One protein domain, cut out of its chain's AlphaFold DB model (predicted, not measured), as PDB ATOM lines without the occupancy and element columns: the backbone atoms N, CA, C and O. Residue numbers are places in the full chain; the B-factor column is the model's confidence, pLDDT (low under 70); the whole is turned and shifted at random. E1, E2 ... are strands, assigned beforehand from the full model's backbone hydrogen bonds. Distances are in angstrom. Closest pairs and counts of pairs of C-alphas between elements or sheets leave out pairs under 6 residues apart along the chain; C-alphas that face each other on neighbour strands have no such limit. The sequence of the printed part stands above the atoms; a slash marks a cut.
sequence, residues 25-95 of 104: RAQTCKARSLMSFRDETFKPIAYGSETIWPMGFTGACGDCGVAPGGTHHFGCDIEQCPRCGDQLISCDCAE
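What this domain is: This is residues 25 to 95 of the 104 residues of an uncharacterized protein of Actinobacteria bacterium 13_1_40CM_4_65_12 (UniProt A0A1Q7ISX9). This domain has little regular structure: it is a wound mass of loops with one small two-stranded hairpin, E1 and E2, at one end of its longest axis. Residues 25 to 34 run toward the hairpin along one side, and the long stretch 43 to 95 winds away to the other end and comes back. The printed part has 71 residues, no named helix and two antiparallel strands, E1 then E2; its class is all strand, with only 6 residues in named elements. It is compact, with a radius of gyration of the C-alphas of 11.5 A and spans of 34 by 26 by 16 A.

Where its parts are: Start at C-alpha 25, at (80.163, 129.120, 153.153). Find E1, residues 35 to 37, from (102.390, 133.658, 150.159), 6.6 A long. E2, residues 40 to 42, ends at (104.461, 137.453, 153.060), 6.8 A long.

How they stand to each other: E1 and E2 form a hairpin with a tight link, antiparallel at 148 degrees. Look at N 35 and O 42, 2.8 A apart, within hydrogen-bond range.

The domain as a whole: The farthest C-alphas, Asp 39 and Thr 58, are 34.6 A apart. The printed part has no cut; pLDDT is under 70 at residues 55 to 56 and 95.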
ATOM      1  N   ARG A  25      80.241 129.618 151.768       80.94
ATOM      2  CA  ARG A  25      80.163 129.120 153.153       80.94
ATOM      3  C   ARG A  25      81.447 129.379 153.932       80.94
ATOM      4  O   ARG A  25      81.385 129.601 155.146       80.94
ATOM      5  N   ALA A  26      82.596 129.355 153.267       85.06
ATOM      6  CA  ALA A  26      83.896 129.570 153.880       85.06
ATOM      7  C   ALA A  26      84.114 131.052 154.223       85.06
ATOM      8  O   ALA A  26      84.464 131.870 153.388       85.06
ATOM      9  N   GLN A  27      83.980 131.404 155.503       90.31
ATOM     10  CA  GLN A  27      84.202 132.782 155.970       90.31
ATOM     11  C   GLN A  27      85.686 133.213 155.941       90.31
ATOM     12  O   GLN A  27      85.988 134.348 156.298       90.31
ATOM     13  N   THR A  28      86.605 132.305 155.590       95.00
ATOM     14  CA  THR A  28      88.053 132.518 155.422       95.00
ATOM     15  C   THR A  28      88.691 131.311 154.733       95.00
ATOM     16  O   THR A  28      88.348 130.161 155.040       95.00
ATOM     17  N   CYS A  29      89.661 131.549 153.850       94.69
ATOM     18  CA  CYS A  29      90.511 130.490 153.324       94.69
ATOM     19  C   CYS A  29      91.513 130.041 154.396       94.69
ATOM     20  O   CYS A  29      92.363 130.809 154.843       94.69
ATOM     21  N   LYS A  30      91.436 128.774 154.812       92.31
ATOM     22  CA  LYS A  30      92.287 128.229 155.891       92.31
ATOM     23  C   LYS A  30      93.648 127.723 155.418       92.31
ATOM     24  O   LYS A  30      94.526 127.506 156.246       92.31
ATOM     25  N   ALA A  31      93.811 127.507 154.116       90.38
ATOM     26  CA  ALA A  31      95.035 126.948 153.551       90.38
ATOM     27  C   ALA A  31      96.122 128.011 153.329       90.38
ATOM     28  O   ALA A  31      97.312 127.730 153.467       90.38
ATOM     29  N   ARG A  32      95.731 129.258 153.048       88.81
ATOM     30  CA  ARG A  32      96.659 130.319 152.637       88.81
ATOM     31  C   ARG A  32      97.133 131.161 153.818       88.81
ATOM     32  O   ARG A  32      96.686 132.280 154.018       88.81
ATOM     33  N   SER A  33      98.043 130.622 154.622       91.31
ATOM     34  CA  SER A  33      98.631 131.372 155.748       91.31
ATOM     35  C   SER A  33      99.857 132.211 155.363       91.31
ATOM     36  O   SER A  33     100.151 133.209 156.025       91.31
ATOM     37  N   LEU A  34     100.551 131.830 154.289       92.19
ATOM     38  CA  LEU A  34     101.729 132.503 153.745       92.19
ATOM     39  C   LEU A  34     101.687 132.460 152.217       92.19
ATOM     40  O   LEU A  34     101.231 131.480 151.630       92.19
ATOM     41  N   MET A  35     102.190 133.520 151.597       90.12
ATOM     42  CA  MET A  35     102.390 133.658 150.159       90.12
ATOM     43  C   MET A  35     103.879 133.796 149.889       90.12
ATOM     44  O   MET A  35     104.560 134.529 150.604       90.12
ATOM     45  N   SER A  36     104.375 133.108 148.868       89.56
ATOM     46  CA  SER A  36     105.773 133.211 148.453       89.56
ATOM     47  C   SER A  36     105.845 133.998 147.153       89.56
ATOM     48  O   SER A  36     105.138 133.674 146.202       89.56
ATOM     49  N   PHE A  37     106.692 135.018 147.120       88.69
ATOM     50  CA  PHE A  37     107.032 135.779 145.926       88.69
ATOM     51  C   PHE A  37     108.548 135.710 145.775       88.69
ATOM     52  O   PHE A  37     109.273 136.342 146.546       88.69
ATOM     53  N   ARG A  38     109.027 134.928 144.800       83.31
ATOM     54  CA  ARG A  38     110.458 134.606 144.646       83.31
ATOM     55  C   ARG A  38     111.015 134.017 145.956       83.31
ATOM     56  O   ARG A  38     110.465 133.038 146.450       83.31
ATOM     57  N   ASP A  39     112.048 134.634 146.530       84.69
ATOM     58  CA  ASP A  39     112.716 134.200 147.766       84.69
ATOM     59  C   ASP A  39     112.122 134.822 149.047       84.69
ATOM     60  O   ASP A  39     112.655 134.633 150.144       84.69
ATOM     61  N   GLU A  40     111.030 135.581 148.936       89.69
ATOM     62  CA  GLU A  40     110.413 136.294 150.056       89.69
ATOM     63  C   GLU A  40     109.017 135.739 150.380       89.69
ATOM     64  O   GLU A  40     108.205 135.470 149.494       89.69
ATOM     65  N   THR A  41     108.699 135.615 151.672       94.00
ATOM     66  CA  THR A  41     107.381 135.162 152.146       94.00
ATOM     67  C   THR A  41     106.621 136.268 152.862       94.00
ATOM     68  O   THR A  41     107.154 136.905 153.773       94.00
ATOM     69  N   PHE A  42     105.346 136.426 152.525       94.69
ATOM     70  CA  PHE A  42     104.461 137.453 153.060       94.69
ATOM     71  C   PHE A  42     103.194 136.826 153.638       94.69
ATOM     72  O   PHE A  42     102.730 135.780 153.186       94.69
ATOM     73  N   LYS A  43     102.602 137.483 154.637       96.19
ATOM     74  CA  LYS A  43     101.238 137.157 155.068       96.19
ATOM     75  C   LYS A  43     100.243 137.817 154.109       96.19
ATOM     76  O   LYS A  43     100.473 138.977 153.762       96.19
ATOM     77  N   PRO A  44      99.148 137.141 153.727       95.94
ATOM     78  CA  PRO A  44      98.073 137.786 152.984       95.94
ATOM     79  C   PRO A  44      97.520 138.988 153.751       95.94
ATOM     80  O   PRO A  44      97.436 138.959 154.985       95.94
ATOM     81  N   ILE A  45      97.108 140.026 153.024       95.94
ATOM     82  CA  ILE A  45      96.348 141.126 153.619       95.94
ATOM     83  C   ILE A  45      94.927 140.614 153.860       95.94
ATOM     84  O   ILE A  45      94.280 140.082 152.962       95.94
ATOM     85  N   ALA A  46      94.463 140.722 155.103       95.50
ATOM     86  CA  ALA A  46      93.111 140.316 155.455       95.50
ATOM     87  C   ALA A  46      92.084 141.223 154.770       95.50
ATOM     88  O   ALA A  46      92.267 142.442 154.727       95.50
ATOM     89  N   TYR A  47      90.979 140.634 154.319       95.88
ATOM     90  CA  TYR A  47      89.882 141.373 153.712       95.88
ATOM     91  C   TYR A  47      89.352 142.449 154.661       95.88
ATOM     92  O   TYR A  47      89.079 142.174 155.832       95.88
ATOM     93  N   GLY A  48      89.211 143.680 154.188       93.69
ATOM     94  CA  GLY A  48      88.898 144.831 155.032       93.69
ATOM     95  C   GLY A  48      90.110 145.694 155.394       93.69
ATOM     96  O   GLY A  48      89.920 146.816 155.860       93.69
ATOM     97  N   SER A  49      91.332 145.181 155.224       94.25
ATOM     98  CA  SER A  49      92.585 145.872 155.583       94.25
ATOM     99  C   SER A  49      93.392 146.328 154.365       94.25
ATOM    100  O   SER A  49      94.487 146.866 154.525       94.25
ATOM    101  N   GLU A  50      92.878 146.098 153.159       93.88
ATOM    102  CA  GLU A  50      93.511 146.521 151.919       93.88
ATOM    103  C   GLU A  50      93.498 148.041 151.758       93.88
ATOM    104  O   GLU A  50      92.564 148.736 152.159       93.88
ATOM    105  N   THR A  51      94.533 148.559 151.104       93.56
ATOM    106  CA  THR A  51      94.710 149.991 150.837       93.56
ATOM    107  C   THR A  51      94.392 150.376 149.394       93.56
ATOM    108  O   THR A  51      94.244 151.563 149.112       93.56
ATOM    109  N   ILE A  52      94.301 149.409 148.472       91.69
ATOM    110  CA  ILE A  52      94.041 149.669 147.040       91.69
ATOM    111  C   ILE A  52      92.606 150.073 146.730       91.69
ATOM    112  O   ILE A  52      92.356 150.720 145.715       91.69
ATOM    113  N   TRP A  53      91.665 149.720 147.602       88.25
ATOM    114  CA  TRP A  53      90.246 149.975 147.397       88.25
ATOM    115  C   TRP A  53      89.780 151.074 148.370       88.25
ATOM    116  O   TRP A  53      89.568 150.804 149.550       88.25
ATOM    117  N   PRO A  54      89.623 152.336 147.916       74.94
ATOM    118  CA  PRO A  54      89.328 153.473 148.798       74.94
ATOM    119  C   PRO A  54      87.892 153.478 149.348       74.94
ATOM    120  O   PRO A  54      87.598 154.195 150.305       74.94
ATOM    121  N   MET A  55      86.982 152.700 148.753       69.44
ATOM    122  CA  MET A  55      85.654 152.454 149.315       69.44
ATOM    123  C   MET A  55      85.749 151.290 150.290       69.44
ATOM    124  O   MET A  55      85.987 150.159 149.882       69.44
ATOM    125  N   GLY A  56      85.566 151.592 151.575       67.12
ATOM    126  CA  GLY A  56      85.631 150.601 152.642       67.12
ATOM    127  C   GLY A  56      84.735 149.386 152.387       67.12
ATOM    128  O   GLY A  56      83.642 149.486 151.830       67.12
ATOM    129  N   PHE A  57      85.214 148.232 152.832       78.56
ATOM    130  CA  PHE A  57      84.570 146.942 152.638       78.56
ATOM    131  C   PHE A  57      83.403 146.759 153.609       78.56
ATOM    132  O   PHE A  57      83.597 146.633 154.819       78.56
ATOM    133  N   THR A  58      82.174 146.743 153.091       79.81
ATOM    134  CA  THR A  58      80.974 146.466 153.892       79.81
ATOM    135  C   THR A  58      80.432 145.081 153.564       79.81
ATOM    136  O   THR A  58      80.002 144.841 152.439       79.81
ATOM    137  N   GLY A  59      80.393 144.186 154.553       90.31
ATOM    138  CA  GLY A  59      79.898 142.818 154.366       90.31
ATOM    139  C   GLY A  59      80.951 141.876 153.781       90.31
ATOM    140  O   GLY A  59      82.138 142.177 153.841       90.31
ATOM    141  N   ALA A  60      80.520 140.720 153.273       93.00
ATOM    142  CA  ALA A  60      81.409 139.724 152.674       93.00
ATOM    143  C   ALA A  60      82.035 140.228 151.364       93.00
ATOM    144  O   ALA A  60      81.473 141.094 150.692       93.00
ATOM    145  N   CYS A  61      83.196 139.683 151.002       92.88
ATOM    146  CA  CYS A  61      83.843 139.960 149.727       92.88
ATOM    147  C   CYS A  61      82.906 139.589 148.574       92.88
ATOM    148  O   CYS A  61      82.379 138.479 148.532       92.88
ATOM    149  N   GLY A  62      82.708 140.526 147.643       90.06
ATOM    150  CA  GLY A  62      81.800 140.344 146.511       90.06
ATOM    151  C   GLY A  62      82.255 139.282 145.510       90.06
ATOM    152  O   GLY A  62      81.425 138.794 144.753       90.06
ATOM    153  N   ASP A  63      83.540 138.929 145.530       91.19
ATOM    154  CA  ASP A  63      84.111 137.933 144.631       91.19
ATOM    155  C   ASP A  63      84.257 136.567 145.317       91.19
ATOM    156  O   ASP A  63      83.600 135.597 144.943       91.19
ATOM    157  N   CYS A  64      85.035 136.492 146.405       92.44
ATOM    158  CA  CYS A  64      85.317 135.209 147.048       92.44
ATOM    159  C   CYS A  64      84.437 134.849 148.257       92.44
ATOM    160  O   CYS A  64      84.607 133.770 148.818       92.44
ATOM    161  N   GLY A  65      83.524 135.724 148.693       92.06
ATOM    162  CA  GLY A  65      82.600 135.450 149.803       92.06
ATOM    163  C   GLY A  65      83.200 135.517 151.215       92.06
ATOM    164  O   GLY A  65      82.469 135.336 152.190       92.06
ATOM    165  N   VAL A  66      84.498 135.816 151.356       94.50
ATOM    166  CA  VAL A  66      85.171 135.896 152.662       94.50
ATOM    167  C   VAL A  66      84.567 136.979 153.567       94.50
ATOM    168  O   VAL A  66      84.181 138.054 153.102       94.50
ATOM    169  N   ALA A  67      84.499 136.724 154.875       94.38
ATOM    170  CA  ALA A  67      84.048 137.715 155.848       94.38
ATOM    171  C   ALA A  67      85.138 138.765 156.144       94.38
ATOM    172  O   ALA A  67      86.328 138.461 156.023       94.38
ATOM    173  N   PRO A  68      84.772 139.984 156.592       94.19
ATOM    174  CA  PRO A  68      85.745 140.976 157.055       94.19
ATOM    175  C   PRO A  68      86.732 140.399 158.080       94.19
ATOM    176  O   PRO A  68      86.338 139.726 159.033       94.19
ATOM    177  N   GLY A  69      88.020 140.668 157.877       93.69
ATOM    178  CA  GLY A  69      89.141 140.143 158.660       93.69
ATOM    179  C   GLY A  69      89.626 138.749 158.242       93.69
ATOM    180  O   GLY A  69      90.632 138.281 158.775       93.69
ATOM    181  N   GLY A  70      88.939 138.077 157.315       94.94
ATOM    182  CA  GLY A  70      89.338 136.772 156.794       94.94
ATOM    183  C   GLY A  70      90.404 136.853 155.700       94.94
ATOM    184  O   GLY A  70      90.689 137.913 155.144       94.94
ATOM    185  N   THR A  71      90.990 135.705 155.372       96.81
ATOM    186  CA  THR A  71      91.924 135.555 154.254       96.81
ATOM    187  C   THR A  71      91.152 135.190 152.994       96.81
ATOM    188  O   THR A  71      90.368 134.238 153.012       96.81
ATOM    189  N   HIS A  72      91.402 135.914 151.902       95.94
ATOM    190  CA  HIS A  72      90.791 135.642 150.597       95.94
ATOM    191  C   HIS A  72      91.043 134.209 150.119       95.94
ATOM    192  O   HIS A  72      92.020 133.566 150.520       95.94
ATOM    193  N   HIS A  73      90.173 133.714 149.245       94.44
ATOM    194  CA  HIS A  73      90.451 132.519 148.448       94.44
ATOM    195  C   HIS A  73      91.320 132.887 147.237       94.44
ATOM    196  O   HIS A  73      91.284 134.025 146.775       94.44
ATOM    197  N   PHE A  74      92.125 131.944 146.741       89.75
ATOM    198  CA  PHE A  74      92.960 132.182 145.562       89.75
ATOM    199  C   PHE A  74      92.126 132.520 144.327       89.75
ATOM    200  O   PHE A  74      91.024 132.004 144.157       89.75
ATOM    201  N   GLY A  75      92.665 133.416 143.498       89.75
ATOM    202  CA  GLY A  75      91.975 133.969 142.336       89.75
ATOM    203  C   GLY A  75      91.036 135.135 142.647       89.75
ATOM    204  O   GLY A  75      90.342 135.567 141.741       89.75
ATOM    205  N   CYS A  76      91.003 135.645 143.885       93.62
ATOM    206  CA  CYS A  76      90.102 136.737 144.241       93.62
ATOM    207  C   CYS A  76      90.458 138.059 143.528       93.62
ATOM    208  O   CYS A  76      91.549 138.598 143.734       93.62
ATOM    209  N   ASP A  77      89.509 138.640 142.792       93.19
ATOM    210  CA  ASP A  77      89.644 139.908 142.057       93.19
ATOM    211  C   ASP A  77      89.817 141.122 142.985       93.19
ATOM    212  O   ASP A  77      90.211 142.206 142.562       93.19
ATOM    213  N   ILE A  78      89.510 140.986 144.272       93.38
ATOM    214  CA  ILE A  78      89.632 142.080 145.247       93.38
ATOM    215  C   ILE A  78      90.946 141.979 146.028       93.38
ATOM    216  O   ILE A  78      91.396 142.966 146.611       93.38
ATOM    217  N   GLU A  79      91.587 140.812 146.034       95.38
ATOM    218  CA  GLU A  79      92.746 140.577 146.880       95.38
ATOM    219  C   GLU A  79      93.933 141.474 146.506       95.38
ATOM    220  O   GLU A  79      94.352 141.553 145.352       95.38
ATOM    221  N   GLN A  80      94.508 142.124 147.518       96.00
ATOM    222  CA  GLN A  80      95.712 142.930 147.380       96.00
ATOM    223  C   GLN A  80      96.972 142.079 147.582       96.00
ATOM    224  O   GLN A  80      97.109 141.356 148.571       96.00
ATOM    225  N   CYS A  81      97.934 142.232 146.677       95.81
ATOM    226  CA  CYS A  81      99.273 141.684 146.794       95.81
ATOM    227  C   CYS A  81      99.989 142.284 148.016       95.81
ATOM    228  O   CYS A  81     100.231 143.493 148.044       95.81
ATOM    229  N   PRO A  82     100.412 141.473 149.004       95.50
ATOM    230  CA  PRO A  82     101.105 141.983 150.186       95.50
ATOM    231  C   PRO A  82     102.531 142.475 149.893       95.50
ATOM    232  O   PRO A  82     103.146 143.093 150.759       95.50
ATOM    233  N   ARG A  83     103.069 142.191 148.698       95.12
ATOM    234  CA  ARG A  83     104.427 142.570 148.304       95.12
ATOM    235  C   ARG A  83     104.493 143.941 147.633       95.12
ATOM    236  O   ARG A  83     105.208 144.811 148.117       95.12
ATOM    237  N   CYS A  84     103.810 144.127 146.501       95.19
ATOM    238  CA  CYS A  84     103.831 145.403 145.770       95.19
ATOM    239  C   CYS A  84     102.664 146.321 146.129       95.19
ATOM    240  O   CYS A  84     102.726 147.517 145.864       95.19
ATOM    241  N   GLY A  85     101.620 145.776 146.748       94.56
ATOM    242  CA  GLY A  85     100.431 146.524 147.088       94.56
ATOM    243  C   GLY A  85      99.419 146.650 145.957       94.56
ATOM    244  O   GLY A  85      98.394 147.230 146.252       94.56
ATOM    245  N   ASP A  86      99.632 146.126 144.747       95.00
ATOM    246  CA  ASP A  86      98.622 146.108 143.668       95.00
ATOM    247  C   ASP A  86      97.614 144.957 143.837       95.00
ATOM    248  O   ASP A  86      97.678 144.202 144.803       95.00
ATOM    249  N   GLN A  87      96.672 144.790 142.906       95.19
ATOM    250  CA  GLN A  87      95.769 143.633 142.881       95.19
ATOM    251  C   GLN A  87      96.563 142.343 142.599       95.19
ATOM    252  O   GLN A  87      97.343 142.274 141.651       95.19
ATOM    253  N   LEU A  88      96.370 141.304 143.419       94.75
ATOM    254  CA  LEU A  88      97.194 140.091 143.404       94.75
ATOM    255  C   LEU A  88      97.162 139.367 142.056       94.75
ATOM    256  O   LEU A  88      98.216 139.002 141.543       94.75
ATOM    257  N   ILE A  89      95.972 139.189 141.480       92.62
ATOM    258  CA  ILE A  89      95.783 138.461 140.216       92.62
ATOM    259  C   ILE A  89      96.407 139.152 138.993       92.62
ATOM    260  O   ILE A  89      96.535 138.526 137.945       92.62
ATOM    261  N   SER A  90      96.777 140.429 139.108       92.19
ATOM    262  CA  SER A  90      97.342 141.231 138.019       92.19
ATOM    263  C   SER A  90      98.732 141.787 138.332       92.19
ATOM    264  O   SER A  90      99.278 142.538 137.528       92.19
ATOM    265  N   CYS A  91      99.320 141.431 139.479       92.75
ATOM    266  CA  CYS A  91     100.646 141.905 139.853       92.75
ATOM    267  C   CYS A  91     101.769 141.052 139.243       92.75
ATOM    268  O   CYS A  91     101.687 139.827 139.186       92.75
ATOM    269  N   ASP A  92     102.895 141.692 138.922       91.06
ATOM    270  CA  ASP A  92     104.090 141.026 138.378       91.06
ATOM    271  C   ASP A  92     104.999 140.417 139.470       91.06
ATOM    272  O   ASP A  92     106.183 140.164 139.260       91.06
ATOM    273  N   CYS A  93     104.491 140.217 140.692       89.50
ATOM    274  CA  CYS A  93     105.314 139.684 141.786       89.50
ATOM    275  C   CYS A  93     105.525 138.164 141.705       89.50
ATOM    276  O   CYS A  93     106.474 137.669 142.317       89.50
ATOM    277  N   ALA A  94     104.642 137.438 141.011       73.56
ATOM    278  CA  ALA A  94     104.698 135.979 140.890       73.56
ATOM    279  C   ALA A  94     105.630 135.509 139.760       73.56
ATOM    280  O   ALA A  94     106.318 134.505 139.919       73.56
ATOM    281  N   GLU A  95     105.705 136.264 138.665       66.50
ATOM    282  CA  GLU A  95     106.406 135.852 137.452       66.50
ATOM    283  C   GLU A  95     107.615 136.762 137.193       66.50
ATOM    284  O   GLU A  95     107.478 137.961 136.956       66.50
TER     285      GLU A  95